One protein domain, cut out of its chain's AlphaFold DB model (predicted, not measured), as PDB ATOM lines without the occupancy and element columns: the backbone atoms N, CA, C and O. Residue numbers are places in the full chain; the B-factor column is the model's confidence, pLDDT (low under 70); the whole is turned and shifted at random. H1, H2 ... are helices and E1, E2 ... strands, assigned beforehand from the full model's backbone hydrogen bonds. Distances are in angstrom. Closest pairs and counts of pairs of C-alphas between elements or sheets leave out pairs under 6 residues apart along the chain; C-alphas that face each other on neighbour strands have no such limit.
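Overview. This is residues 263 to 411 of the 872 residues of an uncharacterized protein of Chloroflexi bacterium (UniProt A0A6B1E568). One twisted sheet of six strands makes a wall, and the long helix H4 lies slantwise over one face of it. The short helices H2 and H3 sit beside the sheet at opposite ends of its strands, while the small helix H1 lies off the sheet. The printed part has 149 residues with four named helices and six named strands, along the chain E1 E2 E3 H1 E4 E5 H2 E6 H3 H4; the class is mixed, helices and strands. The sheet runs E1 E2 E3 E6 E4 E5 and is mixed, with E6 and E4 its parallel pair. The whole is compact and rounded, with a radius of gyration of the C-alphas of 14.8 A and spans of 40 by 33 by 27 A.

Along the chain. Start at Trp 263 and pass residues 263 to 279, which hold no named element. Find C-alpha 280 at (7.709, -39.787, -11.848), where E1 begins, residues 280 to 282. E2, residues 288 to 296, is 24.0 A long and bends by 56 degrees at residue 293; E3, residues 302 to 310, is also 24.0 A long. Next come H1, residues 316 to 320, E4, residues 327 to 332, E5, residues 335 to 341, and H2, residues 342 to 346. E6, residues 358 to 364, is 20.7 A long, and H3 is residues 366 to 372. Find C-alpha 390 at (-16.014, -35.295, -29.225); from there H4 runs 28.6 A to C-alpha 409 at (3.159, -34.289, -8.041).

Arrangement. Look first at E1, E2 and E3, a meander, each strand the antiparallel neighbour of the one before; N 281 and O 289 are 2.8 A apart, N 290 and O 308 also 2.8 A. E3 and E6 are antiparallel, with N 307 and O 361 at 2.9 A. E6 and E4 are parallel, with N 329 and O 360 at 2.8 A. E4 and E5 form an antiparallel hairpin, with N 330 and O 338 at 2.8 A. H4 on one face of the sheet makes two layers, a helix and a sheet; its height over the sheet is 8.1 A, and it stands at 38 degrees to E3 on the local plane. The closest C-alphas of E3 and H4, Leu 308 and Phe 406, are 7.5 A apart. H2 and H3 stand at the sheet's level. In H1, H2, H3 and H4 every O i to N i+4 pair is within hydrogen-bond range.

Size, cuts and confidence. The C-alphas farthest apart, Gly 285 and Glu 376, are 41.8 A apart. The printed part has no cut; the links H2 to E6 and H3 to H4 are long. Mean pLDDT of the printed part is 90.0, with residues 268 to 272 and 318 to 320 under 70.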
ATOM      1  N   TRP A 263      16.301 -32.122 -25.574       79.75
ATOM      2  CA  TRP A 263      15.298 -32.338 -24.523       79.75
ATOM      3  C   TRP A 263      14.406 -33.575 -24.730       79.75
ATOM      4  O   TRP A 263      13.736 -34.021 -23.798       79.75
ATOM      5  N   TRP A 264      14.373 -34.141 -25.938       86.50
ATOM      6  CA  TRP A 264      13.705 -35.406 -26.236       86.50
ATOM      7  C   TRP A 264      14.676 -36.596 -26.278       86.50
ATOM      8  O   TRP A 264      14.212 -37.736 -26.239       86.50
ATOM      9  N   GLN A 265      15.996 -36.383 -26.343       84.06
ATOM     10  CA  GLN A 265      16.984 -37.471 -26.422       84.06
ATOM     11  C   GLN A 265      16.999 -38.321 -25.147       84.06
ATOM     12  O   GLN A 265      16.917 -39.548 -25.227       84.06
ATOM     13  N   ASP A 266      17.019 -37.653 -23.991       72.50
ATOM     14  CA  ASP A 266      17.152 -38.278 -22.668       72.50
ATOM     15  C   ASP A 266      15.835 -38.777 -22.079       72.50
ATOM     16  O   ASP A 266      15.804 -39.320 -20.970       72.50
ATOM     17  N   LEU A 267      14.726 -38.623 -22.808       75.12
ATOM     18  CA  LEU A 267      13.485 -39.225 -22.365       75.12
ATOM     19  C   LEU A 267      13.701 -40.722 -22.186       75.12
ATOM     20  O   LEU A 267      14.181 -41.377 -23.122       75.12
ATOM     21  N   PRO A 268      13.309 -41.293 -21.031       65.12
ATOM     22  CA  PRO A 268      13.477 -42.706 -20.806       65.12
ATOM     23  C   PRO A 268      12.818 -43.431 -21.973       65.12
ATOM     24  O   PRO A 268      11.603 -43.360 -22.188       65.12
ATOM     25  N   ARG A 269      13.646 -44.127 -22.762       66.62
ATOM     26  CA  ARG A 269      13.177 -45.126 -23.714       66.62
ATOM     27  C   ARG A 269      12.556 -46.212 -22.855       66.62
ATOM     28  O   ARG A 269      13.219 -47.187 -22.515       66.62
ATOM     29  N   ILE A 270      11.304 -46.017 -22.442       61.19
ATOM     30  CA  ILE A 270      10.543 -47.010 -21.695       61.19
ATOM     31  C   ILE A 270      10.307 -48.142 -22.688       61.19
ATOM     32  O   ILE A 270       9.337 -48.157 -23.454       61.19
ATOM     33  N   LYS A 271      11.293 -49.041 -22.739       60.84
ATOM     34  CA  LYS A 271      11.250 -50.319 -23.427       60.84
ATOM     35  C   LYS A 271      10.288 -51.173 -22.613       60.84
ATOM     36  O   LYS A 271      10.662 -51.754 -21.604       60.84
ATOM     37  N   GLY A 272       9.016 -51.154 -22.996       66.88
ATOM     38  CA  GLY A 272       7.963 -51.878 -22.293       66.88
ATOM     39  C   GLY A 272       6.617 -51.166 -22.329       66.88
ATOM     40  O   GLY A 272       6.458 -50.102 -22.932       66.88
ATOM     41  N   LYS A 273       5.626 -51.786 -21.682       74.25
ATOM     42  CA  LYS A 273       4.307 -51.178 -21.501       74.25
ATOM     43  C   LYS A 273       4.438 -50.027 -20.491       74.25
ATOM     44  O   LYS A 273       4.890 -50.287 -19.376       74.25
ATOM     45  N   PRO A 274       4.080 -48.785 -20.858       78.50
ATOM     46  CA  PRO A 274       4.084 -47.678 -19.910       78.50
ATOM     47  C   PRO A 274       3.140 -47.978 -18.730       78.50
ATOM     48  O   PRO A 274       2.118 -48.645 -18.935       78.50
ATOM     49  N   PRO A 275       3.477 -47.535 -17.505       80.75
ATOM     50  CA  PRO A 275       2.650 -47.785 -16.333       80.75
ATOM     51  C   PRO A 275       1.301 -47.070 -16.469       80.75
ATOM     52  O   PRO A 275       1.215 -45.982 -17.036       80.75
ATOM     53  N   THR A 276       0.234 -47.669 -15.943       79.25
ATOM     54  CA  THR A 276      -1.106 -47.058 -15.972       79.25
ATOM     55  C   THR A 276      -1.249 -45.904 -14.984       79.25
ATOM     56  O   THR A 276      -1.987 -44.966 -15.261       79.25
ATOM     57  N   ASN A 277      -0.531 -45.943 -13.859       81.69
ATOM     58  CA  ASN A 277      -0.773 -45.040 -12.726       81.69
ATOM     59  C   ASN A 277       0.083 -43.768 -12.739       81.69
ATOM     60  O   ASN A 277       0.109 -43.060 -11.742       81.69
ATOM     61  N   GLY A 278       0.794 -43.487 -13.834       81.38
ATOM     62  CA  GLY A 278       1.845 -42.475 -13.812       81.38
ATOM     63  C   GLY A 278       3.033 -42.957 -12.983       81.38
ATOM     64  O   GLY A 278       2.914 -43.738 -12.037       81.38
ATOM     65  N   ARG A 279       4.231 -42.559 -13.378       85.00
ATOM     66  CA  ARG A 279       5.416 -42.709 -12.539       85.00
ATOM     67  C   ARG A 279       6.307 -41.527 -12.830       85.00
ATOM     68  O   ARG A 279       6.634 -41.309 -13.994       85.00
ATOM     69  N   LEU A 280       6.684 -40.813 -11.780       86.81
ATOM     70  CA  LEU A 280       7.709 -39.787 -11.848       86.81
ATOM     71  C   LEU A 280       9.078 -40.427 -12.085       86.81
ATOM     72  O   LEU A 280       9.451 -41.404 -11.428       86.81
ATOM     73  N   TYR A 281       9.820 -39.849 -13.015       86.19
ATOM     74  CA  TYR A 281      11.215 -40.144 -13.292       86.19
ATOM     75  C   TYR A 281      11.992 -38.836 -13.235       86.19
ATOM     76  O   TYR A 281      11.615 -37.866 -13.899       86.19
ATOM     77  N   ASP A 282      13.084 -38.825 -12.482       86.81
ATOM     78  CA  ASP A 282      14.050 -37.737 -12.547       86.81
ATOM     79  C   ASP A 282      14.814 -37.829 -13.875       86.81
ATOM     80  O   ASP A 282      15.234 -38.909 -14.301       86.81
ATOM     81  N   LEU A 283      14.949 -36.691 -14.550       83.81
ATOM     82  CA  LEU A 283      15.702 -36.547 -15.788       83.81
ATOM     83  C   LEU A 283      17.107 -36.000 -15.485       83.81
ATOM     84  O   LEU A 283      17.287 -35.254 -14.513       83.81
ATOM     85  N   PRO A 284      18.106 -36.304 -16.331       80.44
ATOM     86  CA  PRO A 284      19.381 -35.594 -16.314       80.44
ATOM     87  C   PRO A 284      19.164 -34.071 -16.376       80.44
ATOM     88  O   PRO A 284      18.272 -33.591 -17.072       80.44
ATOM     89  N   GLY A 285      19.947 -33.301 -15.615       81.25
ATOM     90  CA  GLY A 285      19.820 -31.837 -15.580       81.25
ATOM     91  C   GLY A 285      18.724 -31.287 -14.655       81.25
ATOM     92  O   GLY A 285      18.406 -30.106 -14.738       81.25
ATOM     93  N   GLY A 286      18.157 -32.109 -13.763       83.62
ATOM     94  CA  GLY A 286      17.205 -31.652 -12.738       83.62
ATOM     95  C   GLY A 286      15.755 -31.539 -13.216       83.62
ATOM     96  O   GLY A 286      14.912 -31.001 -12.500       83.62
ATOM     97  N   GLY A 287      15.449 -32.054 -14.409       88.62
ATOM     98  CA  GLY A 287      14.078 -32.172 -14.889       88.62
ATOM     99  C   GLY A 287      13.327 -33.336 -14.239       88.62
ATOM    100  O   GLY A 287      13.914 -34.242 -13.650       88.62
ATOM    101  N   ARG A 288      12.004 -33.343 -14.387       92.44
ATOM    102  CA  ARG A 288      11.136 -34.466 -14.012       92.44
ATOM    103  C   ARG A 288      10.223 -34.816 -15.167       92.44
ATOM    104  O   ARG A 288       9.782 -33.935 -15.899       92.44
ATOM    105  N   SER A 289       9.913 -36.096 -15.313       93.06
ATOM    106  CA  SER A 289       8.920 -36.577 -16.270       93.06
ATOM    107  C   SER A 289       7.938 -37.525 -15.610       93.06
ATOM    108  O   SER A 289       8.300 -38.252 -14.693       93.06
ATOM    109  N   CYS A 290       6.700 -37.541 -16.088       94.25
ATOM    110  CA  CYS A 290       5.704 -38.527 -15.711       94.25
ATOM    111  C   CYS A 290       5.129 -39.181 -16.967       94.25
ATOM    112  O   CYS A 290       4.845 -38.513 -17.966       94.25
ATOM    113  N   VAL A 291       5.016 -40.512 -16.937       93.25
ATOM    114  CA  VAL A 291       4.573 -41.304 -18.090       93.25
ATOM    115  C   VAL A 291       3.372 -42.162 -17.738       93.25
ATOM    116  O   VAL A 291       3.434 -42.969 -16.811       93.25
ATOM    117  N   TRP A 292       2.327 -42.059 -18.556       94.38
ATOM    118  CA  TRP A 292       1.127 -42.887 -18.492       94.38
ATOM    119  C   TRP A 292       0.967 -43.741 -19.746       94.38
ATOM    120  O   TRP A 292       1.354 -43.356 -20.854       94.38
ATOM    121  N   GLY A 293       0.357 -44.910 -19.570       93.50
ATOM    122  CA  GLY A 293       0.091 -45.879 -20.622       93.50
ATOM    123  C   GLY A 293      -1.362 -46.317 -20.698       93.50
ATOM    124  O   GLY A 293      -1.990 -46.554 -19.671       93.50
ATOM    125  N   ASN A 294      -1.854 -46.520 -21.923       94.38
ATOM    126  CA  ASN A 294      -3.181 -47.082 -22.206       94.38
ATOM    127  C   ASN A 294      -4.336 -46.353 -21.496       94.38
ATOM    128  O   ASN A 294      -5.252 -46.999 -20.981       94.38
ATOM    129  N   LEU A 295      -4.295 -45.021 -21.474       95.94
ATOM    130  CA  LEU A 295      -5.343 -44.212 -20.862       95.94
ATOM    131  C   LEU A 295      -6.627 -44.311 -21.708       95.94
ATOM    132  O   LEU A 295      -6.574 -44.064 -22.921       95.94
ATOM    133  N   PRO A 296      -7.763 -44.708 -21.112       97.00
ATOM    134  CA  PRO A 296      -9.013 -44.842 -21.840       97.00
ATOM    135  C   PRO A 296      -9.566 -43.472 -22.234       97.00
ATOM    136  O   PRO A 296      -9.484 -42.510 -21.477       97.00
ATOM    137  N   LEU A 297     -10.153 -43.423 -23.423       97.19
ATOM    138  CA  LEU A 297     -11.066 -42.382 -23.874       97.19
ATOM    139  C   LEU A 297     -12.459 -43.017 -24.020       97.19
ATOM    140  O   LEU A 297     -12.631 -44.231 -23.848       97.19
ATOM    141  N   GLU A 298     -13.463 -42.209 -24.337       93.62
ATOM    142  CA  GLU A 298     -14.795 -42.727 -24.638       93.62
ATOM    143  C   GLU A 298     -14.814 -43.542 -25.948       93.62
ATOM    144  O   GLU A 298     -13.846 -43.567 -26.712       93.62
ATOM    145  N   ASP A 299     -15.912 -44.266 -26.184       93.94
ATOM    146  CA  ASP A 299     -16.156 -45.059 -27.403       93.94
ATOM    147  C   ASP A 299     -15.075 -46.113 -27.722       93.94
ATOM    148  O   ASP A 299     -14.916 -46.563 -28.852       93.94
ATOM    149  N   GLY A 300     -14.328 -46.553 -26.702       95.12
ATOM    150  CA  GLY A 300     -13.276 -47.564 -26.846       95.12
ATOM    151  C   GLY A 300     -11.947 -47.026 -27.388       95.12
ATOM    152  O   GLY A 300     -10.994 -47.801 -27.530       95.12
ATOM    153  N   HIS A 301     -11.846 -45.716 -27.636       97.31
ATOM    154  CA  HIS A 301     -10.593 -45.053 -27.980       97.31
ATOM    155  C   HIS A 301      -9.629 -45.032 -26.789       97.31
ATOM    156  O   HIS A 301     -10.021 -45.175 -25.629       97.31
ATOM    157  N   LYS A 302      -8.330 -44.906 -27.070       97.19
ATOM    158  CA  LYS A 302      -7.271 -44.929 -26.053       97.19
ATOM    159  C   LYS A 302      -6.065 -44.108 -26.480       97.19
ATOM    160  O   LYS A 302      -5.539 -44.281 -27.588       97.19
ATOM    161  N   VAL A 303      -5.547 -43.339 -25.530       97.00
ATOM    162  CA  VAL A 303      -4.186 -42.808 -25.566       97.00
ATOM    163  C   VAL A 303      -3.223 -43.951 -25.245       97.00
ATOM    164  O   VAL A 303      -3.273 -44.558 -24.174       97.00
ATOM    165  N   ARG A 304      -2.335 -44.273 -26.188       95.44
ATOM    166  CA  ARG A 304      -1.317 -45.321 -26.031       95.44
ATOM    167  C   ARG A 304      -0.282 -44.904 -24.993       95.44
ATOM    168  O   ARG A 304       0.091 -45.719 -24.147       95.44
ATOM    169  N   ARG A 305       0.170 -43.653 -25.069       94.50
ATOM    170  CA  ARG A 305       1.202 -43.092 -24.198       94.50
ATOM    171  C   ARG A 305       0.982 -41.597 -24.018       94.50
ATOM    172  O   ARG A 305       0.759 -40.906 -25.003       94.50
ATOM    173  N   LEU A 306       1.101 -41.120 -22.787       96.12
ATOM    174  CA  LEU A 306       1.225 -39.702 -22.460       96.12
ATOM    175  C   LEU A 306       2.526 -39.512 -21.690       96.12
ATOM    176  O   LEU A 306       2.769 -40.235 -20.725       96.12
ATOM    177  N   VAL A 307       3.342 -38.556 -22.115       94.44
ATOM    178  CA  VAL A 307       4.541 -38.124 -21.397       94.44
ATOM    179  C   VAL A 307       4.389 -36.648 -21.092       94.44
ATOM    180  O   VAL A 307       4.175 -35.858 -22.008       94.44
ATOM    181  N   LEU A 308       4.514 -36.291 -19.821       95.69
ATOM    182  CA  LEU A 308       4.649 -34.914 -19.363       95.69
ATOM    183  C   LEU A 308       6.043 -34.747 -18.782       95.69
ATOM    184  O   LEU A 308       6.552 -35.660 -18.137       95.69
ATOM    185  N   LEU A 309       6.671 -33.607 -19.025       94.19
ATOM    186  CA  LEU A 309       7.976 -33.281 -18.483       94.19
ATOM    187  C   LEU A 309       8.058 -31.810 -18.114       94.19
ATOM    188  O   LEU A 309       7.369 -30.959 -18.677       94.19
ATOM    189  N   HIS A 310       8.939 -31.526 -17.170       94.19
ATOM    190  CA  HIS A 310       9.305 -30.178 -16.804       94.19
ATOM    191  C   HIS A 310      10.796 -30.092 -16.498       94.19
ATOM    192  O   HIS A 310      11.327 -30.948 -15.791       94.19
ATOM    193  N   SER A 311      11.451 -29.035 -16.975       91.75
ATOM    194  CA  SER A 311      12.829 -28.696 -16.621       91.75
ATOM    195  C   SER A 311      12.947 -27.215 -16.276       91.75
ATOM    196  O   SER A 311      12.603 -26.369 -17.095       91.75
ATOM    197  N   ASP A 312      13.476 -26.910 -15.088       88.56
ATOM    198  CA  ASP A 312      13.780 -25.534 -14.665       88.56
ATOM    199  C   ASP A 312      14.962 -24.920 -15.437       88.56
ATOM    200  O   ASP A 312      15.164 -23.711 -15.391       88.56
ATOM    201  N   ALA A 313      15.749 -25.735 -16.149       85.94
ATOM    202  CA  ALA A 313      16.895 -25.259 -16.921       85.94
ATOM    203  C   ALA A 313      16.495 -24.518 -18.209       85.94
ATOM    204  O   ALA A 313      17.324 -23.831 -18.797       85.94
ATOM    205  N   ILE A 314      15.245 -24.673 -18.655       80.38
ATOM    206  CA  ILE A 314      14.753 -24.077 -19.897       80.38
ATOM    207  C   ILE A 314      14.248 -22.669 -19.601       80.38
ATOM    208  O   ILE A 314      13.280 -22.480 -18.861       80.38
ATOM    209  N   LEU A 315      14.896 -21.688 -20.218       74.88
ATOM    210  CA  LEU A 315      14.565 -20.280 -20.062       74.88
ATOM    211  C   LEU A 315      13.405 -19.872 -20.994       74.88
ATOM    212  O   LEU A 315      13.154 -20.476 -22.038       74.88
ATOM    213  N   GLU A 316      12.655 -18.838 -20.607       75.12
ATOM    214  CA  GLU A 316      11.485 -18.353 -21.361       75.12
ATOM    215  C   GLU A 316      11.861 -17.797 -22.751       75.12
ATOM    216  O   GLU A 316      11.082 -17.889 -23.705       75.12
ATOM    217  N   ASP A 317      13.078 -17.271 -22.902       72.69
ATOM    218  CA  ASP A 317      13.607 -16.738 -24.159       72.69
ATOM    219  C   ASP A 317      13.846 -17.831 -25.212       72.69
ATOM    220  O   ASP A 317      13.592 -17.589 -26.398       72.69
ATOM    221  N   GLU A 318      14.227 -19.045 -24.803       67.44
ATOM    222  CA  GLU A 318      14.334 -20.206 -25.699       67.44
ATOM    223  C   GLU A 318      12.981 -20.563 -26.333       67.44
ATOM    224  O   GLU A 318      12.913 -20.978 -27.489       67.44
ATOM    225  N   ILE A 319      11.882 -20.333 -25.612       68.75
ATOM    226  CA  ILE A 319      10.523 -20.712 -26.031       68.75
ATOM    227  C   ILE A 319       9.833 -19.604 -26.793       68.75
ATOM    228  O   ILE A 319       9.034 -19.886 -27.679       68.75
ATOM    229  N   SER A 320      10.163 -18.344 -26.507       67.00
ATOM    230  CA  SER A 320       9.649 -17.206 -27.275       67.00
ATOM    231  C   SER A 320       9.896 -17.360 -28.783       67.00
ATOM    232  O   SER A 320       9.101 -16.894 -29.598       67.00
ATOM    233  N   LYS A 321      10.964 -18.077 -29.159       72.62
ATOM    234  CA  LYS A 321      11.329 -18.380 -30.548       72.62
ATOM    235  C   LYS A 321      10.562 -19.569 -31.135       72.62
ATOM    236  O   LYS A 321      10.482 -19.694 -32.361       72.62
ATOM    237  N   GLU A 322      10.040 -20.454 -30.283       78.88
ATOM    238  CA  GLU A 322       9.433 -21.740 -30.644       78.88
ATOM    239  C   GLU A 322       8.281 -22.127 -29.678       78.88
ATOM    240  O   GLU A 322       8.365 -23.133 -28.961       78.88
ATOM    241  N   PRO A 323       7.191 -21.333 -29.622       80.88
ATOM    242  CA  PRO A 323       6.128 -21.477 -28.618       80.88
ATOM    243  C   PRO A 323       5.431 -22.840 -28.646       80.88
ATOM    244  O   PRO A 323       4.838 -23.274 -27.664       80.88
ATOM    245  N   GLU A 324       5.508 -23.557 -29.759       83.25
ATOM    246  CA  GLU A 324       4.795 -24.809 -29.973       83.25
ATOM    247  C   GLU A 324       5.498 -26.028 -29.362       83.25
ATOM    248  O   GLU A 324       4.959 -27.140 -29.412       83.25
ATOM    249  N   TRP A 325       6.683 -25.831 -28.777       84.94
ATOM    250  CA  TRP A 325       7.289 -26.799 -27.863       84.94
ATOM    251  C   TRP A 325       6.774 -26.669 -26.433       84.94
ATOM    252  O   TRP A 325       6.931 -27.615 -25.665       84.94
ATOM    253  N   SER A 326       6.163 -25.537 -26.069       91.19
ATOM    254  CA  SER A 326       5.566 -25.348 -24.748       91.19
ATOM    255  C   SER A 326       4.149 -25.917 -24.727       91.19
ATOM    256  O   SER A 326       3.259 -25.451 -25.438       91.19
ATOM    257  N   GLY A 327       3.926 -26.936 -23.897       95.69
ATOM    258  CA  GLY A 327       2.657 -27.664 -23.831       95.69
ATOM    259  C   GLY A 327       2.747 -29.105 -24.329       95.69
ATOM    260  O   GLY A 327       3.816 -29.707 -24.333       95.69
ATOM    261  N   ILE A 328       1.608 -29.689 -24.711       97.56
ATOM    262  CA  ILE A 328       1.495 -31.115 -25.048       97.56
ATOM    263  C   ILE A 328       1.293 -31.301 -26.550       97.56
ATOM    264  O   ILE A 328       0.274 -30.898 -27.107       97.56
ATOM    265  N   GLN A 329       2.252 -31.957 -27.198       96.94
ATOM    266  CA  GLN A 329       2.213 -32.301 -28.615       96.94
ATOM    267  C   GLN A 329       1.302 -33.500 -28.885       96.94
ATOM    268  O   GLN A 329       1.469 -34.567 -28.297       96.94
ATOM    269  N   LEU A 330       0.367 -33.351 -29.819       97.62
ATOM    270  CA  LEU A 330      -0.463 -34.449 -30.303       97.62
ATOM    271  C   LEU A 330       0.231 -35.108 -31.500       97.62
ATOM    272  O   LEU A 330       0.358 -34.488 -32.560       97.62
ATOM    273  N   LEU A 331       0.697 -36.350 -31.320       96.75
ATOM    274  CA  LEU A 331       1.422 -37.090 -32.352       96.75
ATOM    275  C   LEU A 331       0.519 -38.130 -33.020       96.75
ATOM    276  O   LEU A 331       0.013 -39.036 -32.353       96.75
ATOM    277  N   ARG A 332       0.368 -38.045 -34.345       93.56
ATOM    278  CA  ARG A 332      -0.286 -39.065 -35.177       93.56
ATOM    279  C   ARG A 332       0.791 -39.809 -35.954       93.56
ATOM    280  O   ARG A 332       1.499 -39.191 -36.733       93.56
ATOM    281  N   HIS A 333       0.927 -41.119 -35.757       91.81
ATOM    282  CA  HIS A 333       1.953 -41.916 -36.439       91.81
ATOM    283  C   HIS A 333       3.373 -41.325 -36.308       91.81
ATOM    284  O   HIS A 333       4.130 -41.243 -37.271       91.81
ATOM    285  N   SER A 334       3.712 -40.848 -35.104       95.56
ATOM    286  CA  SER A 334       4.970 -40.144 -34.791       95.56
ATOM    287  C   SER A 334       5.177 -38.789 -35.489       95.56
ATOM    288  O   SER A 334       6.195 -38.147 -35.240       95.56
ATOM    289  N   GLN A 335       4.216 -38.327 -36.292       96.12
ATOM    290  CA  GLN A 335       4.167 -36.983 -36.858       96.12
ATOM    291  C   GLN A 335       3.506 -36.024 -35.872       96.12
ATOM    292  O   GLN A 335       2.426 -36.300 -35.344       96.12
ATOM    293  N   TRP A 336       4.114 -34.867 -35.657       96.25
ATOM    294  CA  TRP A 336       3.485 -33.789 -34.905       96.25
ATOM    295  C   TRP A 336       2.395 -33.075 -35.727       96.25
ATOM    296  O   TRP A 336       2.666 -32.573 -36.821       96.25
ATOM    297  N   ILE A 337       1.174 -33.011 -35.174       94.94
ATOM    298  CA  ILE A 337       0.008 -32.369 -35.806       94.94
ATOM    299  C   ILE A 337      -0.267 -30.992 -35.187       94.94
ATOM    300  O   ILE A 337      -0.168 -29.974 -35.871       94.94
ATOM    301  N   GLU A 338      -0.570 -30.944 -33.884       95.44
ATOM    302  CA  GLU A 338      -0.762 -29.697 -33.129       95.44
ATOM    303  C   GLU A 338      -0.205 -29.794 -31.701       95.44
ATOM    304  O   GLU A 338       0.101 -30.879 -31.204       95.44
ATOM    305  N   THR A 339      -0.104 -28.646 -31.028       96.06
ATOM    306  CA  THR A 339       0.260 -28.552 -29.608       96.06
ATOM    307  C   THR A 339      -0.889 -27.933 -28.817       96.06
ATOM    308  O   THR A 339      -1.442 -26.899 -29.199       96.06
ATOM    309  N   PHE A 340      -1.238 -28.545 -27.688       97.06
ATOM    310  CA  PHE A 340      -2.047 -27.915 -26.648       97.06
ATOM    311  C   PHE A 340      -1.123 -27.098 -25.746       97.06
ATOM    312  O   PHE A 340      -0.386 -27.661 -24.938       97.06
ATOM    313  N   GLY A 341      -1.107 -25.781 -25.963       95.69
ATOM    314  CA  GLY A 341      -0.121 -24.874 -25.381       95.69
ATOM    315  C   GLY A 341      -0.210 -24.761 -23.860       95.69
ATOM    316  O   GLY A 341      -1.304 -24.726 -23.291       95.69
ATOM    317  N   ALA A 342       0.945 -24.687 -23.190       94.69
ATOM    318  CA  ALA A 342       1.018 -24.599 -21.727       94.69
ATOM    319  C   ALA A 342       0.280 -23.370 -21.178       94.69
ATOM    320  O   ALA A 342      -0.372 -23.436 -20.138       94.69
ATOM    321  N   ARG A 343       0.371 -22.242 -21.889       92.56
ATOM    322  CA  ARG A 343      -0.263 -20.982 -21.498       92.56
ATOM    323  C   ARG A 343      -1.753 -20.974 -21.818       92.56
ATOM    324  O   ARG A 343      -2.543 -20.527 -20.992       92.56
ATOM    325  N   GLU A 344      -2.123 -21.422 -23.013       92.81
ATOM    326  CA  GLU A 344      -3.478 -21.305 -23.551       92.81
ATOM    327  C   GLU A 344      -4.430 -22.342 -22.958       92.81
ATOM    328  O   GLU A 344      -5.579 -22.011 -22.677       92.81
ATOM    329  N   GLU A 345      -3.970 -23.582 -22.777       95.19
ATOM    330  CA  GLU A 345      -4.819 -24.705 -22.356       95.19
ATOM    331  C   GLU A 345      -4.636 -25.067 -20.878       95.19
ATOM    332  O   GLU A 345      -5.554 -25.616 -20.274       95.19
ATOM    333  N   TYR A 346      -3.472 -24.767 -20.290       96.06
ATOM    334  CA  TYR A 346      -3.097 -25.230 -18.946       96.06
ATOM    335  C   TYR A 346      -2.631 -24.106 -18.014       96.06
ATOM    336  O   TYR A 346      -2.015 -24.366 -16.980       96.06
ATOM    337  N   GLY A 347      -2.910 -22.846 -18.361       92.81
ATOM    338  CA  GLY A 347      -2.421 -21.690 -17.612       92.81
ATOM    339  C   GLY A 347      -2.940 -21.608 -16.171       92.81
ATOM    340  O   GLY A 347      -2.280 -21.013 -15.325       92.81
ATOM    341  N   ASP A 348      -4.088 -22.212 -15.874       92.44
ATOM    342  CA  ASP A 348      -4.622 -22.354 -14.518       92.44
ATOM    343  C   ASP A 348      -3.923 -23.476 -13.737       92.44
ATOM    344  O   ASP A 348      -3.775 -23.383 -12.519       92.44
ATOM    345  N   LEU A 349      -3.483 -24.539 -14.417       94.38
ATOM    346  CA  LEU A 349      -2.833 -25.702 -13.811       94.38
ATOM    347  C   LEU A 349      -1.327 -25.518 -13.600       94.38
ATOM    348  O   LEU A 349      -0.761 -26.163 -12.716       94.38
ATOM    349  N   ILE A 350      -0.686 -24.675 -14.413       94.62
ATOM    350  CA  ILE A 350       0.768 -24.509 -14.469       94.62
ATOM    351  C   ILE A 350       1.127 -23.049 -14.153       94.62
ATOM    352  O   ILE A 350       0.742 -22.152 -14.923       94.62
ATOM    353  N   PRO A 351       1.883 -22.795 -13.064       93.50
ATOM    354  CA  PRO A 351       2.372 -21.461 -12.721       93.50
ATOM    355  C   PRO A 351       3.127 -20.812 -13.880       93.50
ATOM    356  O   PRO A 351       3.788 -21.503 -14.656       93.50
ATOM    357  N   ALA A 352       3.021 -19.489 -14.022       91.00
ATOM    358  CA  ALA A 352       3.542 -18.769 -15.184       91.00
ATOM    359  C   ALA A 352       5.038 -19.035 -15.417       91.00
ATOM    360  O   ALA A 352       5.437 -19.330 -16.539       91.00
ATOM    361  N   GLU A 353       5.817 -19.038 -14.342       90.62
ATOM    362  CA  GLU A 353       7.256 -19.286 -14.302       90.62
ATOM    363  C   GLU A 353       7.654 -20.736 -14.628       90.62
ATOM    364  O   GLU A 353       8.804 -20.994 -14.964       90.62
ATOM    365  N   LYS A 354       6.714 -21.688 -14.570       94.12
ATOM    366  CA  LYS A 354       6.940 -23.111 -14.893       94.12
ATOM    367  C   LYS A 354       6.500 -23.487 -16.308       94.12
ATOM    368  O   LYS A 354       6.843 -24.556 -16.809       94.12
ATOM    369  N   ARG A 355       5.751 -22.616 -16.994       92.25
ATOM    370  CA  ARG A 355       5.239 -22.888 -18.354       92.25
ATOM    371  C   ARG A 355       6.352 -23.035 -19.380       92.25
ATOM    372  O   ARG A 355       6.179 -23.772 -20.347       92.25
ATOM    373  N   ALA A 356       7.480 -22.363 -19.156       89.50
ATOM    374  CA  ALA A 356       8.638 -22.491 -20.018       89.50
ATOM    375  C   ALA A 356       9.195 -23.933 -19.983       89.50
ATOM    376  O   ALA A 356       9.274 -24.636 -20.992       89.50
ATOM    377  N   GLY A 357       9.465 -24.437 -18.782       91.00
ATOM    378  CA  GLY A 357       9.951 -25.799 -18.597       91.00
ATOM    379  C   GLY A 357       8.959 -26.889 -19.008       91.00
ATOM    380  O   GLY A 357       9.386 -28.009 -19.281       91.00
ATOM    381  N   PHE A 358       7.653 -26.598 -19.043       94.56
ATOM    382  CA  PHE A 358       6.607 -27.599 -19.243       94.56
ATOM    383  C   PHE A 358       6.409 -28.013 -20.704       94.56
ATOM    384  O   PHE A 358       6.031 -27.214 -21.568       94.56
ATOM    385  N   ARG A 359       6.573 -29.314 -20.956       93.94
ATOM    386  CA  ARG A 359       6.370 -29.936 -22.267       93.94
ATOM    387  C   ARG A 359       5.737 -31.311 -22.113       93.94
ATOM    388  O   ARG A 359       5.753 -31.924 -21.049       93.94
ATOM    389  N   GLY A 360       5.207 -31.840 -23.198       95.50
ATOM    390  CA  GLY A 360       4.697 -33.195 -23.228       95.50
ATOM    391  C   GLY A 360       4.369 -33.644 -24.633       95.50
ATOM    392  O   GLY A 360       4.371 -32.856 -25.577       95.50
ATOM    393  N   TYR A 361       4.072 -34.925 -24.774       96.56
ATOM    394  CA  TYR A 361       3.510 -35.455 -26.003       96.56
ATOM    395  C   TYR A 361       2.578 -36.623 -25.715       96.56
ATOM    396  O   TYR A 361       2.686 -37.305 -24.690       96.56
ATOM    397  N   VAL A 362       1.670 -36.868 -26.650       97.38
ATOM    398  CA  VAL A 362       0.731 -37.979 -26.601       97.38
ATOM    399  C   VAL A 362       0.806 -38.793 -27.884       97.38
ATOM    400  O   VAL A 362       0.866 -38.255 -28.986       97.38
ATOM    401  N   GLU A 363       0.806 -40.112 -27.722       96.56
ATOM    402  CA  GLU A 363       0.695 -41.084 -28.800       96.56
ATOM    403  C   GLU A 363      -0.617 -41.847 -28.654       96.56
ATOM    404  O   GLU A 363      -1.028 -42.223 -27.549       96.56
ATOM    405  N   PHE A 364      -1.242 -42.159 -29.779       97.00
ATOM    406  CA  PHE A 364      -2.535 -42.827 -29.808       97.00
ATOM    407  C   PHE A 364      -2.396 -44.314 -30.158       97.00
ATOM    408  O   PHE A 364      -1.348 -44.799 -30.592       97.00
ATOM    409  N   THR A 365      -3.447 -45.082 -29.878       95.94
ATOM    410  CA  THR A 365      -3.570 -46.458 -30.383       95.94
ATOM    411  C   THR A 365      -3.989 -46.442 -31.852       95.94
ATOM    412  O   THR A 365      -4.675 -45.513 -32.262       95.94
ATOM    413  N   LYS A 366      -3.683 -47.494 -32.628       94.44
ATOM    414  CA  LYS A 366      -4.052 -47.580 -34.059       94.44
ATOM    415  C   LYS A 366      -5.536 -47.279 -34.325       94.44
ATOM    416  O   LYS A 366      -5.867 -46.573 -35.268       94.44
ATOM    417  N   HIS A 367      -6.428 -47.781 -33.469       95.06
ATOM    418  CA  HIS A 367      -7.864 -47.508 -33.575       95.06
ATOM    419  C   HIS A 367      -8.201 -46.019 -33.387       95.06
ATOM    420  O   HIS A 367      -9.035 -45.470 -34.097       95.06
ATOM    421  N   THR A 368      -7.525 -45.355 -32.450       96.19
ATOM    422  CA  THR A 368      -7.704 -43.920 -32.186       96.19
ATOM    423  C   THR A 368      -7.066 -43.076 -33.289       96.19
ATOM    424  O   THR A 368      -7.661 -42.097 -33.712       96.19
ATOM    425  N   GLU A 369      -5.903 -43.476 -33.816       94.69
ATOM    426  CA  GLU A 369      -5.264 -42.803 -34.957       94.69
ATOM    427  C   GLU A 369      -6.153 -42.810 -36.204       94.69
ATOM    428  O   GLU A 369      -6.276 -41.776 -36.851       94.69
ATOM    429  N   SER A 370      -6.814 -43.931 -36.511       91.31
ATOM    430  CA  SER A 370      -7.773 -44.005 -37.625       91.31
ATOM    431  C   SER A 370      -8.958 -43.050 -37.425       91.31
ATOM    432  O   SER A 370      -9.301 -42.288 -38.324       91.31
ATOM    433  N   ALA A 371      -9.514 -42.977 -36.209       93.75
ATOM    434  CA  ALA A 371     -10.581 -42.023 -35.902       93.75
ATOM    435  C   ALA A 371     -10.124 -40.555 -36.005       93.75
ATOM    436  O   ALA A 371     -10.870 -39.704 -36.491       93.75
ATOM    437  N   LEU A 372      -8.894 -40.253 -35.578       93.81
ATOM    438  CA  LEU A 372      -8.299 -38.922 -35.709       93.81
ATOM    439  C   LEU A 372      -8.042 -38.550 -37.174       93.81
ATOM    440  O   LEU A 372      -8.261 -37.400 -37.539       93.81
ATOM    441  N   ARG A 373      -7.684 -39.528 -38.017       90.19
ATOM    442  CA  ARG A 373      -7.491 -39.372 -39.467       90.19
ATOM    443  C   ARG A 373      -8.810 -39.167 -40.232       90.19
ATOM    444  O   ARG A 373      -8.824 -39.055 -41.457       90.19
ATOM    445  N   HIS A 374      -9.957 -39.107 -39.564       89.06
ATOM    446  CA  HIS A 374     -11.182 -38.744 -40.258       89.06
ATOM    447  C   HIS A 374     -11.140 -37.259 -40.657       89.06
ATOM    448  O   HIS A 374     -10.835 -36.399 -39.835       89.06
ATOM    449  N   HIS A 375     -11.508 -36.933 -41.900       81.69
ATOM    450  CA  HIS A 375     -11.430 -35.571 -42.463       81.69
ATOM    451  C   HIS A 375     -12.285 -34.514 -41.740       81.69
ATOM    452  O   HIS A 375     -12.157 -33.316 -41.979       81.69
ATOM    453  N   GLU A 376     -13.206 -34.952 -40.884       88.31
ATOM    454  CA  GLU A 376     -13.974 -34.054 -40.027       88.31
ATOM    455  C   GLU A 376     -13.265 -33.731 -38.699       88.31
ATOM    456  O   GLU A 376     -13.651 -32.775 -38.015       88.31
ATOM    457  N   VAL A 377     -12.290 -34.561 -38.312       91.88
ATOM    458  CA  VAL A 377     -11.529 -34.502 -37.059       91.88
ATOM    459  C   VAL A 377     -10.175 -33.850 -37.277       91.88
ATOM    460  O   VAL A 377      -9.846 -32.948 -36.523       91.88
ATOM    461  N   GLU A 378      -9.422 -34.232 -38.297       91.88
ATOM    462  CA  GLU A 378      -8.165 -33.583 -38.682       91.88
ATOM    463  C   GLU A 378      -8.393 -32.775 -39.956       91.88
ATOM    464  O   GLU A 378      -9.101 -33.212 -40.868       91.88
ATOM    465  N   ASN A 379      -7.846 -31.559 -40.008       89.38
ATOM    466  CA  ASN A 379      -7.929 -30.778 -41.230       89.38
ATOM    467  C   ASN A 379      -7.060 -31.398 -42.323       89.38
ATOM    468  O   ASN A 379      -6.173 -32.209 -42.069       89.38
ATOM    469  N   SER A 380      -7.305 -30.991 -43.565       85.25
ATOM    470  CA  SER A 380      -6.575 -31.578 -44.675       85.25
ATOM    471  C   SER A 380      -5.072 -31.334 -44.551       85.25
ATOM    472  O   SER A 380      -4.318 -32.222 -44.880       85.25
ATOM    473  N   GLN A 381      -4.609 -30.176 -44.081       88.00
ATOM    474  CA  GLN A 381      -3.179 -29.834 -44.008       88.00
ATOM    475  C   GLN A 381      -2.400 -30.578 -42.914       88.00
ATOM    476  O   GLN A 381      -1.228 -30.279 -42.708       88.00
ATOM    477  N   HIS A 382      -3.035 -31.500 -42.181       89.00
ATOM    478  CA  HIS A 382      -2.374 -32.261 -41.121       89.00
ATOM    479  C   HIS A 382      -1.695 -31.364 -40.071       89.00
ATOM    480  O   HIS A 382      -0.646 -31.693 -39.510       89.00
ATOM    481  N   ASP A 383      -2.294 -30.198 -39.807       88.69
ATOM    482  CA  ASP A 383      -1.740 -29.199 -38.896       88.69
ATOM    483  C   ASP A 383      -2.648 -28.807 -37.736       88.69
ATOM    484  O   ASP A 383      -2.255 -28.008 -36.877       88.69
ATOM    485  N   ARG A 384      -3.866 -29.354 -37.698       93.62
ATOM    486  CA  ARG A 384      -4.807 -29.088 -36.621       93.62
ATOM    487  C   ARG A 384      -5.918 -30.121 -36.546       93.62
ATOM    488  O   ARG A 384      -6.476 -30.525 -37.567       93.62
ATOM    489  N   PHE A 385      -6.373 -30.400 -35.327       95.19
ATOM    490  CA  PHE A 385      -7.653 -31.058 -35.123       95.19
ATOM    491  C   PHE A 385      -8.817 -30.063 -34.978       95.19
ATOM    492  O   PHE A 385      -8.715 -28.957 -34.432       95.19
ATOM    493  N   ASN A 386      -9.987 -30.478 -35.446       94.69
ATOM    494  CA  ASN A 386     -11.259 -29.834 -35.209       94.69
ATOM    495  C   ASN A 386     -11.671 -30.035 -33.748       94.69
ATOM    496  O   ASN A 386     -12.296 -31.024 -33.367       94.69
ATOM    497  N   ARG A 387     -11.366 -29.027 -32.932       94.75
ATOM    498  CA  ARG A 387     -11.616 -29.006 -31.483       94.75
ATOM    499  C   ARG A 387     -13.086 -29.142 -31.069       94.75
ATOM    500  O   ARG A 387     -13.343 -29.270 -29.878       94.75
ATOM    501  N   ARG A 388     -14.037 -29.093 -32.013       94.06
ATOM    502  CA  ARG A 388     -15.468 -29.346 -31.760       94.06
ATOM    503  C   ARG A 388     -15.821 -30.833 -31.757       94.06
ATOM    504  O   ARG A 388     -16.930 -31.189 -31.375       94.06
ATOM    505  N   LYS A 389     -14.926 -31.702 -32.233       96.25
ATOM    506  CA  LYS A 389     -15.173 -33.143 -32.274       96.25
ATOM    507  C   LYS A 389     -15.001 -33.749 -30.889       96.25
ATOM    508  O   LYS A 389     -14.036 -33.445 -30.191       96.25
ATOM    509  N   LYS A 390     -15.936 -34.634 -30.531       96.00
ATOM    510  CA  LYS A 390     -16.014 -35.295 -29.225       96.00
ATOM    511  C   LYS A 390     -14.686 -35.937 -28.821       96.00
ATOM    512  O   LYS A 390     -14.149 -35.571 -27.791       96.00
ATOM    513  N   ILE A 391     -14.078 -36.740 -29.700       96.88
ATOM    514  CA  ILE A 391     -12.776 -37.380 -29.447       96.88
ATOM    515  C   ILE A 391     -11.664 -36.387 -29.058       96.88
ATOM    516  O   ILE A 391     -10.847 -36.684 -28.194       96.88
ATOM    517  N   ILE A 392     -11.650 -35.181 -29.640       97.75
ATOM    518  CA  ILE A 392     -10.668 -34.137 -29.306       97.75
ATOM    519  C   ILE A 392     -10.983 -33.499 -27.952       97.75
ATOM    520  O   ILE A 392     -10.066 -33.174 -27.199       97.75
ATOM    521  N   SER A 393     -12.266 -33.337 -27.627       96.44
ATOM    522  CA  SER A 393     -12.699 -32.909 -26.296       96.44
ATOM    523  C   SER A 393     -12.320 -33.937 -25.230       96.44
ATOM    524  O   SER A 393     -11.798 -33.555 -24.188       96.44
ATOM    525  N   ASP A 394     -12.512 -35.227 -25.508       97.25
ATOM    526  CA  ASP A 394     -12.171 -36.327 -24.601       97.25
ATOM    527  C   ASP A 394     -10.657 -36.369 -24.354       97.25
ATOM    528  O   ASP A 394     -10.214 -36.451 -23.208       97.25
ATOM    529  N   ILE A 395      -9.855 -36.216 -25.418       97.94
ATOM    530  CA  ILE A 395      -8.397 -36.073 -25.314       97.94
ATOM    531  C   ILE A 395      -8.043 -34.854 -24.462       97.94
ATOM    532  O   ILE A 395      -7.255 -34.990 -23.532       97.94
ATOM    533  N   ARG A 396      -8.625 -33.674 -24.726       97.50
ATOM    534  CA  ARG A 396      -8.351 -32.465 -23.930       97.50
ATOM    535  C   ARG A 396      -8.661 -32.699 -22.453       97.50
ATOM    536  O   ARG A 396      -7.798 -32.433 -21.628       97.50
ATOM    537  N   ASN A 397      -9.841 -33.222 -22.132       96.81
ATOM    538  CA  ASN A 397     -10.273 -33.468 -20.756       96.81
ATOM    539  C   ASN A 397      -9.323 -34.427 -20.030       96.81
ATOM    540  O   ASN A 397      -8.889 -34.133 -18.914       96.81
ATOM    541  N   LEU A 398      -8.940 -35.527 -20.689       97.56
ATOM    542  CA  LEU A 398      -7.953 -36.471 -20.169       97.56
ATOM    543  C   LEU A 398      -6.600 -35.789 -19.921       97.56
ATOM    544  O   LEU A 398      -5.991 -35.989 -18.874       97.56
ATOM    545  N   LEU A 399      -6.116 -34.987 -20.874       97.75
ATOM    546  CA  LEU A 399      -4.850 -34.272 -20.723       97.75
ATOM    547  C   LEU A 399      -4.919 -33.264 -19.570       97.75
ATOM    548  O   LEU A 399      -4.011 -33.240 -18.754       97.75
ATOM    549  N   THR A 400      -5.999 -32.492 -19.441       97.50
ATOM    550  CA  THR A 400      -6.213 -31.555 -18.326       97.50
ATOM    551  C   THR A 400      -6.194 -32.268 -16.969       97.50
ATOM    552  O   THR A 400      -5.574 -31.771 -16.031       97.50
ATOM    553  N   GLU A 401      -6.823 -33.444 -16.850       96.50
ATOM    554  CA  GLU A 401      -6.750 -34.272 -15.636       96.50
ATOM    555  C   GLU A 401      -5.300 -34.668 -15.324       96.50
ATOM    556  O   GLU A 401      -4.823 -34.445 -14.214       96.50
ATOM    557  N   ARG A 402      -4.558 -35.177 -16.313       97.12
ATOM    558  CA  ARG A 402      -3.177 -35.646 -16.102       97.12
ATOM    559  C   ARG A 402      -2.179 -34.518 -15.876       97.12
ATOM    560  O   ARG A 402      -1.226 -34.698 -15.126       97.12
ATOM    561  N   VAL A 403      -2.402 -33.347 -16.467       97.06
ATOM    562  CA  VAL A 403      -1.625 -32.140 -16.156       97.06
ATOM    563  C   VAL A 403      -1.876 -31.708 -14.720       97.06
ATOM    564  O   VAL A 403      -0.933 -31.331 -14.037       97.06
ATOM    565  N   ARG A 404      -3.114 -31.809 -14.223       96.00
ATOM    566  CA  ARG A 404      -3.414 -31.526 -12.815       96.00
ATOM    567  C   ARG A 404      -2.688 -32.498 -11.885       96.00
ATOM    568  O   ARG A 404      -2.086 -32.041 -10.917       96.00
ATOM    569  N   ASP A 405      -2.715 -33.795 -12.191       94.56
ATOM    570  CA  ASP A 405      -1.979 -34.811 -11.427       94.56
ATOM    571  C   ASP A 405      -0.478 -34.493 -11.405       94.56
ATOM    572  O   ASP A 405       0.129 -34.439 -10.337       94.56
ATOM    573  N   PHE A 406       0.094 -34.177 -12.570       95.56
ATOM    574  CA  PHE A 406       1.495 -33.787 -12.702       95.56
ATOM    575  C   PHE A 406       1.830 -32.521 -11.904       95.56
ATOM    576  O   PHE A 406       2.811 -32.506 -11.169       95.56
ATOM    577  N   SER A 407       1.011 -31.470 -11.981       95.75
ATOM    578  CA  SER A 407       1.215 -30.237 -11.210       95.75
ATOM    579  C   SER A 407       1.192 -30.484  -9.697       95.75
ATOM    580  O   SER A 407       1.978 -29.878  -8.968       95.75
ATOM    581  N   ASN A 408       0.316 -31.375  -9.221       93.75
ATOM    582  CA  ASN A 408       0.253 -31.761  -7.809       93.75
ATOM    583  C   ASN A 408       1.507 -32.549  -7.397       93.75
ATOM    584  O   ASN A 408       2.115 -32.255  -6.371       93.75
ATOM    585  N   GLU A 409       1.929 -33.509  -8.223       92.88
ATOM    586  CA  GLU A 409       3.159 -34.289  -8.041       92.88
ATOM    587  C   GLU A 409       4.426 -33.414  -8.038       92.88
ATOM    588  O   GLU A 409       5.384 -33.684  -7.310       92.88
ATOM    589  N   MET A 410       4.424 -32.336  -8.823       93.50
ATOM    590  CA  MET A 410       5.498 -31.344  -8.870       93.50
ATOM    591  C   MET A 410       5.455 -30.338  -7.707       93.50
ATOM    592  O   MET A 410       6.394 -29.558  -7.554       93.50
ATOM    593  N   GLY A 411       4.394 -30.338  -6.891       94.38
ATOM    594  CA  GLY A 411       4.210 -29.385  -5.795       94.38
ATOM    595  C   GLY A 411       3.926 -27.953  -6.260       94.38
ATOM    596  O   GLY A 411       4.166 -27.010  -5.515       94.38
TER     597      GLY A 411